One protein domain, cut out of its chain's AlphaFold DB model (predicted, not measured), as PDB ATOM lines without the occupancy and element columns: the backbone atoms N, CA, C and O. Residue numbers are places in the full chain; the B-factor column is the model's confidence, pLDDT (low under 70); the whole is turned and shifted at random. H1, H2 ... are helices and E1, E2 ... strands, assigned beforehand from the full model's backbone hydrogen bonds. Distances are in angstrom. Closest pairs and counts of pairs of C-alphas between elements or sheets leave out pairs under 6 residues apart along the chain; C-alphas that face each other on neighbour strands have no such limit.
ATOM      1  N   SER A  89     111.710  73.252  36.139       88.19
ATOM      2  CA  SER A  89     111.519  73.113  37.589       88.19
ATOM      3  C   SER A  89     111.447  71.648  38.028       88.19
ATOM      4  O   SER A  89     112.012  71.277  39.054       88.19
ATOM      5  N   LEU A  90     110.796  70.801  37.227       91.75
ATOM      6  CA  LEU A  90     110.698  69.370  37.494       91.75
ATOM      7  C   LEU A  90     112.031  68.660  37.235       91.75
ATOM      8  O   LEU A  90     112.447  67.849  38.056       91.75
ATOM      9  N   VAL A  91     112.734  68.996  36.147       92.38
ATOM     10  CA  VAL A  91     114.077  68.454  35.864       92.38
ATOM     11  C   VAL A  91     115.049  68.770  37.004       92.38
ATOM     12  O   VAL A  91     115.754  67.879  37.468       92.38
ATOM     13  N   GLN A  92     115.058  70.008  37.498       90.06
ATOM     14  CA  GLN A  92     115.918  70.418  38.612       90.06
ATOM     15  C   GLN A  92     115.608  69.648  39.898       90.06
ATOM     16  O   GLN A  92     116.532  69.155  40.541       90.06
ATOM     17  N   ALA A  93     114.327  69.501  40.247       91.75
ATOM     18  CA  ALA A  93     113.920  68.714  41.407       91.75
ATOM     19  C   ALA A  93     114.346  67.242  41.267       91.75
ATOM     20  O   ALA A  93     114.927  66.682  42.195       91.75
ATOM     21  N   LEU A  94     114.125  66.627  40.099       93.06
ATOM     22  CA  LEU A  94     114.518  65.242  39.834       93.06
ATOM     23  C   LEU A  94     116.028  65.043  39.961       93.06
ATOM     24  O   LEU A  94     116.456  64.118  40.647       93.06
ATOM     25  N   ILE A  95     116.841  65.909  39.349       92.44
ATOM     26  CA  ILE A  95     118.304  65.826  39.455       92.44
ATOM     27  C   ILE A  95     118.730  66.003  40.914       92.44
ATOM     28  O   ILE A  95     119.498  65.190  41.420       92.44
ATOM     29  N   HIS A  96     118.200  67.012  41.611       90.50
ATOM     30  CA  HIS A  96     118.555  67.283  43.001       90.50
ATOM     31  C   HIS A  96     118.257  66.086  43.915       90.50
ATOM     32  O   HIS A  96     119.162  65.602  44.586       90.50
ATOM     33  N   TYR A  97     117.032  65.551  43.912       91.25
ATOM     34  CA  TYR A  97     116.668  64.461  44.830       91.25
ATOM     35  C   TYR A  97     117.187  63.085  44.411       91.25
ATOM     36  O   TYR A  97     117.313  62.214  45.264       91.25
ATOM     37  N   SER A  98     117.493  62.862  43.130       93.69
ATOM     38  CA  SER A  98     118.099  61.594  42.693       93.69
ATOM     39  C   SER A  98     119.598  61.512  42.978       93.69
ATOM     40  O   SER A  98     120.140  60.413  43.040       93.69
ATOM     41  N   THR A  99     120.271  62.656  43.147       92.69
ATOM     42  CA  THR A  99     121.731  62.723  43.341       92.69
ATOM     43  C   THR A  99     122.151  63.197  44.732       92.69
ATOM     44  O   THR A  99     123.318  63.065  45.095       92.69
ATOM     45  N   SER A 100     121.222  63.730  45.529       89.00
ATOM     46  CA  SER A 100     121.473  64.202  46.890       89.00
ATOM     47  C   SER A 100     121.068  63.165  47.935       89.00
ATOM     48  O   SER A 100     120.022  62.531  47.826       89.00
ATOM     49  N   ASN A 101     121.846  63.064  49.016       87.19
ATOM     50  CA  ASN A 101     121.464  62.305  50.218       87.19
ATOM     51  C   ASN A 101     120.507  63.087  51.138       87.19
ATOM     52  O   ASN A 101     120.174  62.631  52.230       87.19
ATOM     53  N   ILE A 102     120.112  64.294  50.736       79.56
ATOM     54  CA  ILE A 102     119.270  65.180  51.526       79.56
ATOM     55  C   ILE A 102     117.810  64.966  51.128       79.56
ATOM     56  O   ILE A 102     117.409  65.272  50.005       79.56
ATOM     57  N   THR A 103     117.004  64.475  52.066       74.38
ATOM     58  CA  THR A 103     115.567  64.279  51.866       74.38
ATOM     59  C   THR A 103     114.758  65.472  52.383       74.38
ATOM     60  O   THR A 103     115.197  66.179  53.299       74.38
ATOM     61  N   PRO A 104     113.546  65.695  51.843       80.81
ATOM     62  CA  PRO A 104     112.541  66.536  52.484       80.81
ATOM     63  C   PRO A 104     112.346  66.163  53.960       80.81
ATOM     64  O   PRO A 104     112.458  64.994  54.329       80.81
ATOM     65  N   GLN A 105     112.050  67.155  54.801       84.75
ATOM     66  CA  GLN A 105     111.832  66.939  56.238       84.75
ATOM     67  C   GLN A 105     110.475  66.280  56.533       84.75
ATOM     68  O   GLN A 105     110.328  65.598  57.543       84.75
ATOM     69  N   GLN A 106     109.491  66.477  55.651       88.94
ATOM     70  CA  GLN A 106     108.143  65.933  55.799       88.94
ATOM     71  C   GLN A 106     108.046  64.492  55.287       88.94
ATOM     72  O   GLN A 106     108.725  64.087  54.343       88.94
ATOM     73  N   THR A 107     107.146  63.716  55.887       91.56
ATOM     74  CA  THR A 107     106.859  62.342  55.466       91.56
ATOM     75  C   THR A 107     106.129  62.305  54.123       91.56
ATOM     76  O   THR A 107     105.435  63.245  53.731       91.56
ATOM     77  N   LEU A 108     106.188  61.158  53.435       92.62
ATOM     78  CA  LEU A 108     105.447  60.944  52.186       92.62
ATOM     79  C   LEU A 108     103.944  61.215  52.346       92.62
ATOM     80  O   LEU A 108     103.327  61.785  51.447       92.62
ATOM     81  N   LYS A 109     103.351  60.833  53.486       96.38
ATOM     82  CA  LYS A 109     101.920  61.033  53.752       96.38
ATOM     83  C   LYS A 109     101.570  62.518  53.843       96.38
ATOM     84  O   LYS A 109     100.589  62.934  53.236       96.38
ATOM     85  N   GLU A 110     102.372  63.302  54.560       95.00
ATOM     86  CA  GLU A 110     102.173  64.751  54.693       95.00
ATOM     87  C   GLU A 110     102.332  65.449  53.343       95.00
ATOM     88  O   GLU A 110     101.462  66.218  52.934       95.00
ATOM     89  N   ILE A 111     103.386  65.101  52.601       95.12
ATOM     90  CA  ILE A 111     103.647  65.657  51.271       95.12
ATOM     91  C   ILE A 111     102.499  65.345  50.306       95.12
ATOM     92  O   ILE A 111     102.064  66.213  49.548       95.12
ATOM     93  N   SER A 112     101.976  64.116  50.348       96.62
ATOM     94  CA  SER A 112     100.922  63.654  49.438       96.62
ATOM     95  C   SER A 112      99.637  64.471  49.557       96.62
ATOM     96  O   SER A 112      98.974  64.703  48.548       96.62
ATOM     97  N   VAL A 113      99.295  64.945  50.759       97.31
ATOM     98  CA  VAL A 113      98.105  65.785  50.967       97.31
ATOM     99  C   VAL A 113      98.233  67.089  50.178       97.31
ATOM    100  O   VAL A 113      97.359  67.415  49.373       97.31
ATOM    101  N   THR A 114      99.347  67.807  50.342       96.88
ATOM    102  CA  THR A 114      99.606  69.063  49.620       96.88
ATOM    103  C   THR A 114      99.735  68.825  48.117       96.88
ATOM    104  O   THR A 114      99.160  69.571  47.322       96.88
ATOM    105  N   ALA A 115     100.418  67.752  47.707       97.06
ATOM    106  CA  ALA A 115     100.588  67.400  46.300       97.06
ATOM    107  C   ALA A 115      99.244  67.161  45.591       97.06
ATOM    108  O   ALA A 115      99.039  67.670  44.491       97.06
ATOM    109  N   GLN A 116      98.293  66.466  46.223       98.19
ATOM    110  CA  GLN A 116      96.952  66.253  45.661       98.19
ATOM    111  C   GLN A 116      96.160  67.556  45.494       98.19
ATOM    112  O   GLN A 116      95.360  67.684  44.563       98.19
ATOM    113  N   VAL A 117      96.357  68.528  46.388       97.94
ATOM    114  CA  VAL A 117      95.741  69.854  46.257       97.94
ATOM    115  C   VAL A 117      96.366  70.609  45.087       97.94
ATOM    116  O   VAL A 117      95.635  71.106  44.228       97.94
ATOM    117  N   LEU A 118      97.699  70.652  45.011       97.06
ATOM    118  CA  LEU A 118      98.424  71.323  43.929       97.06
ATOM    119  C   LEU A 118      98.124  70.696  42.566       97.06
ATOM    120  O   LEU A 118      97.914  71.434  41.612       97.06
ATOM    121  N   GLN A 119      97.958  69.375  42.477       96.44
ATOM    122  CA  GLN A 119      97.561  68.698  41.239       96.44
ATOM    123  C   GLN A 119      96.256  69.254  40.641       96.44
ATOM    124  O   GLN A 119      96.099  69.284  39.425       96.44
ATOM    125  N   ARG A 120      95.313  69.701  41.481       97.12
ATOM    126  CA  ARG A 120      94.013  70.239  41.041       97.12
ATOM    127  C   ARG A 120      93.984  71.760  40.924       97.12
ATOM    128  O   ARG A 120      93.050  72.300  40.336       97.12
ATOM    129  N   LYS A 121      94.917  72.452  41.576       97.06
ATOM    130  CA  LYS A 121      94.885  73.912  41.760       97.06
ATOM    131  C   LYS A 121      96.041  74.641  41.083       97.06
ATOM    132  O   LYS A 121      95.948  75.853  40.937       97.06
ATOM    133  N   SER A 122      97.102  73.939  40.698       95.75
ATOM    134  CA  SER A 122      98.234  74.502  39.966       95.75
ATOM    135  C   SER A 122      97.852  74.800  38.505       95.75
ATOM    136  O   SER A 122      97.070  74.040  37.926       95.75
ATOM    137  N   PRO A 123      98.384  75.875  37.893       96.38
ATOM    138  CA  PRO A 123      99.269  76.885  38.488       96.38
ATOM    139  C   PRO A 123      98.533  77.830  39.451       96.38
ATOM    140  O   PRO A 123      97.450  78.325  39.146       96.38
ATOM    141  N   CYS A 124      99.131  78.126  40.611       97.06
ATOM    142  CA  CYS A 124      98.574  79.066  41.591       97.06
ATOM    143  C   CYS A 124      99.641  79.931  42.282       97.06
ATOM    144  O   CYS A 124     100.843  79.742  42.091       97.06
ATOM    145  N   ASN A 125      99.192  80.895  43.093       97.69
ATOM    146  CA  ASN A 125     100.050  81.585  44.056       97.69
ATOM    147  C   ASN A 125     100.165  80.712  45.311       97.69
ATOM    148  O   ASN A 125      99.204  80.593  46.071       97.69
ATOM    149  N   PHE A 126     101.322  80.093  45.507       97.00
ATOM    150  CA  PHE A 126     101.589  79.160  46.591       97.00
ATOM    151  C   PHE A 126     102.571  79.780  47.588       97.00
ATOM    152  O   PHE A 126     103.726  80.026  47.253       97.00
ATOM    153  N   LEU A 127     102.108  80.062  48.805       96.88
ATOM    154  CA  LEU A 127     102.949  80.545  49.901       96.88
ATOM    155  C   LEU A 127     103.333  79.369  50.802       96.88
ATOM    156  O   LEU A 127     102.453  78.659  51.289       96.88
ATOM    157  N   VAL A 128     104.629  79.200  51.042       95.12
ATOM    158  CA  VAL A 128     105.193  78.174  51.921       95.12
ATOM    159  C   VAL A 128     105.930  78.860  53.068       95.12
ATOM    160  O   VAL A 128     106.746  79.753  52.838       95.12
ATOM    161  N   PHE A 129     105.624  78.458  54.300       93.94
ATOM    162  CA  PHE A 129     106.362  78.877  55.490       93.94
ATOM    163  C   PHE A 129     107.478  77.875  55.759       93.94
ATOM    164  O   PHE A 129     107.221  76.674  55.820       93.94
ATOM    165  N   GLY A 130     108.691  78.382  55.930       90.81
ATOM    166  CA  GLY A 130     109.913  77.598  55.929       90.81
ATOM    167  C   GLY A 130     110.529  77.542  54.535       90.81
ATOM    168  O   GLY A 130     109.850  77.343  53.522       90.81
ATOM    169  N   LEU A 131     111.844  77.725  54.492       90.50
ATOM    170  CA  LEU A 131     112.665  77.473  53.318       90.50
ATOM    171  C   LEU A 131     113.532  76.242  53.586       90.50
ATOM    172  O   LEU A 131     114.031  76.063  54.692       90.50
ATOM    173  N   GLY A 132     113.762  75.385  52.596       89.69
ATOM    174  CA  GLY A 132     114.548  74.184  52.857       89.69
ATOM    175  C   GLY A 132     114.669  73.209  51.702       89.69
ATOM    176  O   GLY A 132     114.524  73.545  50.527       89.69
ATOM    177  N   HIS A 133     114.979  71.965  52.058       89.31
ATOM    178  CA  HIS A 133     115.286  70.904  51.102       89.31
ATOM    179  C   HIS A 133     114.097  70.508  50.231       89.31
ATOM    180  O   HIS A 133     114.296  69.962  49.160       89.31
ATOM    181  N   ASP A 134     112.873  70.776  50.665       91.88
ATOM    182  CA  ASP A 134     111.610  70.517  49.973       91.88
ATOM    183  C   ASP A 134     111.188  71.655  49.023       91.88
ATOM    184  O   ASP A 134     110.248  71.507  48.242       91.88
ATOM    185  N   SER A 135     111.900  72.786  49.024       92.75
ATOM    186  CA  SER A 135     111.513  73.979  48.261       92.75
ATOM    187  C   SER A 135     111.520  73.760  46.740       92.75
ATOM    188  O   SER A 135     110.655  74.288  46.031       92.75
ATOM    189  N   LEU A 136     112.430  72.927  46.216       92.56
ATOM    190  CA  LEU A 136     112.399  72.528  44.798       92.56
ATOM    191  C   LEU A 136     111.169  71.690  44.473       92.56
ATOM    192  O   LEU A 136     110.525  71.938  43.457       92.56
ATOM    193  N   MET A 137     110.817  70.736  45.336       94.62
ATOM    194  CA  MET A 137     109.613  69.927  45.172       94.62
ATOM    195  C   MET A 137     108.358  70.808  45.166       94.62
ATOM    196  O   MET A 137     107.541  70.685  44.255       94.62
ATOM    197  N   TRP A 138     108.227  71.746  46.109       95.62
ATOM    198  CA  TRP A 138     107.091  72.675  46.162       95.62
ATOM    199  C   TRP A 138     106.983  73.565  44.927       95.62
ATOM    200  O   TRP A 138     105.888  73.781  44.404       95.62
ATOM    201  N   SER A 139     108.116  74.038  44.415       94.75
ATOM    202  CA  SER A 139     108.161  74.816  43.175       94.75
ATOM    203  C   SER A 139     107.812  73.965  41.948       94.75
ATOM    204  O   SER A 139     107.098  74.425  41.060       94.75
ATOM    205  N   ALA A 140     108.277  72.714  41.895       95.00
ATOM    206  CA  ALA A 140     108.002  71.792  40.797       95.00
ATOM    207  C   ALA A 140     106.533  71.347  40.755       95.00
ATOM    208  O   ALA A 140     105.943  71.314  39.677       95.00
ATOM    209  N   LEU A 141     105.931  71.057  41.913       95.81
ATOM    210  CA  LEU A 141     104.516  70.688  42.031       95.81
ATOM    211  C   LEU A 141     103.572  71.830  41.639       95.81
ATOM    212  O   LEU A 141     102.449  71.567  41.221       95.81
ATOM    213  N   ASN A 142     104.025  73.082  41.746       96.50
ATOM    214  CA  ASN A 142     103.283  74.257  41.305       96.50
ATOM    215  C   ASN A 142     103.796  74.810  39.958       96.50
ATOM    216  O   ASN A 142     103.946  76.023  39.785       96.50
ATOM    217  N   HIS A 143     104.121  73.930  39.006       93.31
ATOM    218  CA  HIS A 143     104.676  74.337  37.716       93.31
ATOM    219  C   HIS A 143     103.781  75.351  36.978       93.31
ATOM    220  O   HIS A 143     102.571  75.180  36.872       93.31
ATOM    221  N   GLY A 144     104.396  76.416  36.454       90.94
ATOM    222  CA  GLY A 144     103.692  77.524  35.798       90.94
ATOM    223  C   GLY A 144     103.034  78.513  36.769       90.94
ATOM    224  O   GLY A 144     102.533  79.545  36.331       90.94
ATOM    225  N   GLY A 145     103.034  78.217  38.072       93.50
ATOM    226  CA  GLY A 145     102.551  79.094  39.134       93.50
ATOM    227  C   GLY A 145     103.664  79.917  39.782       93.50
ATOM    228  O   GLY A 145     104.837  79.840  39.413       93.50
ATOM    229  N   ARG A 146     103.285  80.708  40.790       94.50
ATOM    230  CA  ARG A 146     104.216  81.479  41.617       94.50
ATOM    231  C   ARG A 146     104.301  80.846  42.997       94.50
ATOM    232  O   ARG A 146     103.340  80.921  43.756       94.50
ATOM    233  N   THR A 147     105.457  80.293  43.337       95.44
ATOM    234  CA  THR A 147     105.735  79.803  44.692       95.44
ATOM    235  C   THR A 147     106.619  80.805  45.432       95.44
ATOM    236  O   THR A 147     107.621  81.264  44.889       95.44
ATOM    237  N   VAL A 148     106.230  81.187  46.647       94.75
ATOM    238  CA  VAL A 148     106.960  82.117  47.518       94.75
ATOM    239  C   VAL A 148     107.255  81.412  48.834       94.75
ATOM    240  O   VAL A 148     106.350  80.844  49.439       94.75
ATOM    241  N   PHE A 149     108.508  81.480  49.274       93.88
ATOM    242  CA  PHE A 149     108.966  80.912  50.540       93.88
ATOM    243  C   PHE A 149     109.202  82.034  51.548       93.88
ATOM    244  O   PHE A 149     109.800  83.055  51.199       93.88
ATOM    245  N   LEU A 150     108.740  81.843  52.779       94.50
ATOM    246  CA  LEU A 150     108.995  82.748  53.895       94.50
ATOM    247  C   LEU A 150     109.883  82.053  54.926       94.50
ATOM    248  O   LEU A 150     109.523  80.989  55.415       94.50
ATOM    249  N   GLU A 151     111.007  82.675  55.269       93.25
ATOM    250  CA  GLU A 151     111.982  82.159  56.230       93.25
ATOM    251  C   GLU A 151     112.542  83.308  57.075       93.25
ATOM    252  O   GLU A 151     112.759  84.409  56.561       93.25
ATOM    253  N   GLU A 152     112.756  83.061  58.365       92.38
ATOM    254  CA  GLU A 152     113.241  84.057  59.324       92.38
ATOM    255  C   GLU A 152     114.768  84.038  59.471       92.38
ATOM    256  O   GLU A 152     115.395  85.099  59.583       92.38
ATOM    257  N   ASP A 153     115.384  82.853  59.406       92.75
ATOM    258  CA  ASP A 153     116.821  82.691  59.618       92.75
ATOM    259  C   ASP A 153     117.620  83.103  58.371       92.75
ATOM    260  O   ASP A 153     117.725  82.391  57.371       92.75
ATOM    261  N   GLN A 154     118.267  84.265  58.458       90.69
ATOM    262  CA  GLN A 154     119.084  84.827  57.380       90.69
ATOM    263  C   GLN A 154     120.312  83.978  57.021       90.69
ATOM    264  O   GLN A 154     120.762  84.001  55.869       90.69
ATOM    265  N   VAL A 155     120.899  83.255  57.977       90.38
ATOM    266  CA  VAL A 155     122.046  82.369  57.731       90.38
ATOM    267  C   VAL A 155     121.574  81.136  56.975       90.38
ATOM    268  O   VAL A 155     122.196  80.744  55.982       90.38
ATOM    269  N   TRP A 156     120.446  80.568  57.394       87.50
ATOM    270  CA  TRP A 156     119.819  79.447  56.710       87.50
ATOM    271  C   TRP A 156     119.397  79.812  55.285       87.50
ATOM    272  O   TRP A 156     119.748  79.091  54.350       87.50
ATOM    273  N   ILE A 157     118.773  80.978  55.087       86.81
ATOM    274  CA  ILE A 157     118.429  81.500  53.757       86.81
ATOM    275  C   ILE A 157     119.661  81.513  52.856       86.81
ATOM    276  O   ILE A 157     119.628  80.938  51.767       86.81
ATOM    277  N   LYS A 158     120.773  82.105  53.308       86.88
ATOM    278  CA  LYS A 158     122.023  82.145  52.532       86.88
ATOM    279  C   LYS A 158     122.537  80.744  52.205       86.88
ATOM    280  O   LYS A 158     122.951  80.496  51.077       86.88
ATOM    281  N   LYS A 159     122.485  79.820  53.166       86.12
ATOM    282  CA  LYS A 159     122.941  78.440  52.978       86.12
ATOM    283  C   LYS A 159     122.096  77.689  51.951       86.12
ATOM    284  O   LYS A 159     122.664  77.032  51.080       86.12
ATOM    285  N   VAL A 160     120.769  77.788  52.024       82.94
ATOM    286  CA  VAL A 160     119.866  77.118  51.077       82.94
ATOM    287  C   VAL A 160     120.057  77.672  49.669       82.94
ATOM    288  O   VAL A 160     120.154  76.885  48.732       82.94
ATOM    289  N   HIS A 161     120.230  78.988  49.514       79.50
ATOM    290  CA  HIS A 161     120.496  79.602  48.206       79.50
ATOM    291  C   HIS A 161     121.760  79.068  47.519       79.50
ATOM    292  O   HIS A 161     121.816  79.039  46.294       79.50
ATOM    293  N   LEU A 162     122.765  78.627  48.282       76.06
ATOM    294  CA  LEU A 162     123.975  78.027  47.714       76.06
ATOM    295  C   LEU A 162     123.755  76.602  47.188       76.06
ATOM    296  O   LEU A 162     124.455  76.177  46.276       76.06
ATOM    297  N   HIS A 163     122.811  75.856  47.766       69.94
ATOM    298  CA  HIS A 163     122.629  74.425  47.482       69.94
ATOM    299  C   HIS A 163     121.408  74.133  46.606       69.94
ATOM    300  O   HIS A 163     121.305  73.055  46.019       69.94
ATOM    301  N   VAL A 164     120.469  75.074  46.537       71.00
ATOM    302  CA  VAL A 164     119.164  74.890  45.917       71.00
ATOM    303  C   VAL A 164     118.916  76.035  44.931       71.00
ATOM    304  O   VAL A 164     118.713  77.172  45.359       71.00
TER     305      VAL A 164
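What this domain is: This is residues 89 to 164 of the 174 residues of the protein "S-adenosyl-L-methionine-dependent methyltransferase mraW" of Cinnamomum micranthum f. kanehirae (UniProt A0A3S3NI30). A short helix, H3, lies at the middle, between a ribbon of two parallel strands, E1 and E2, on one side and the helix H1 on the other. The helices H2 and H4 lie toward opposite ends of the longest axis, with H3 between them. The printed part has 76 residues, with four named helices and two named strands in the order H1, H2, E1, H3, E2, H4, and its class is mostly helix. It is compact, with a radius of gyration of the C-alphas of 12.2 A, and rounded, with spans of 34 by 26 by 22 A.

Where its parts are: Strand E1 is residues 125 to 129, 13.3 A from first to last C-alpha, and begins at C-alpha 125 at (100.050, 81.585, 44.056). Strand E2, residues 146 to 150, measures 13.2 A. Helix H3 between them in the chain is residues 135 to 141, 9.9 A long. Helix H1, residues 89 to 99, measures 15.7 A and begins at C-alpha 89 at (111.519, 73.113, 37.589). Helix H2, residues 108 to 121, is the longest helix, at 19.7 A. Helix H4, residues 154 to 163, measures 14.8 A and ends at C-alpha 163 at (122.629, 74.425, 47.482).

How they stand to each other: E1 and E2 are parallel neighbours, with 19 degrees between their directions. N 126 and O 146 are 2.8 A apart and N 150 and O 128 are 2.9 A apart, both within hydrogen-bond range. E1, H3 and E2 form a strand-helix-strand unit, two parallel neighbour strands with a helix between them in the chain, and its crossover is right-handed. The closest C-alphas of H3 and E2, those of Ser 139 and Thr 147, are 5.7 A apart. E1 and H3 are near each other, with 6 pairs of C-alphas within 10 A. H1 touches H3, and their closest C-alphas, those of Leu 90 and Ala 140, are 4.9 A apart. These two helices run opposite ways at a steep tilt of 53 degrees. H2 and H3 only just touch, with 3 pairs of C-alphas within 8 A, made by residues 115 to 119 of H2 alone. Their closest C-alphas are those of Leu 118 and Leu 141, 6.4 A apart, and the two run the same way at a steep tilt of 48 degrees. H4 touches no helix, and H1 and H2 are apart. In H1 and H3 every O i to N i+4 pair is within hydrogen-bond range; in H2 it is 8 of 10 and in H4 5 of 6.

The domain as a whole: The two C-alphas farthest apart, those of Arg 120 and Val 155, are 34.8 A apart. The printed part has no cut. The link from H1 to H2, with 8 residues between them, is short, and the links H2 to E1, E1 to H3, H3 to E2 and E2 to H4 are tight. The mean pLDDT of the printed part is 91.5, and residue 163 is under 70.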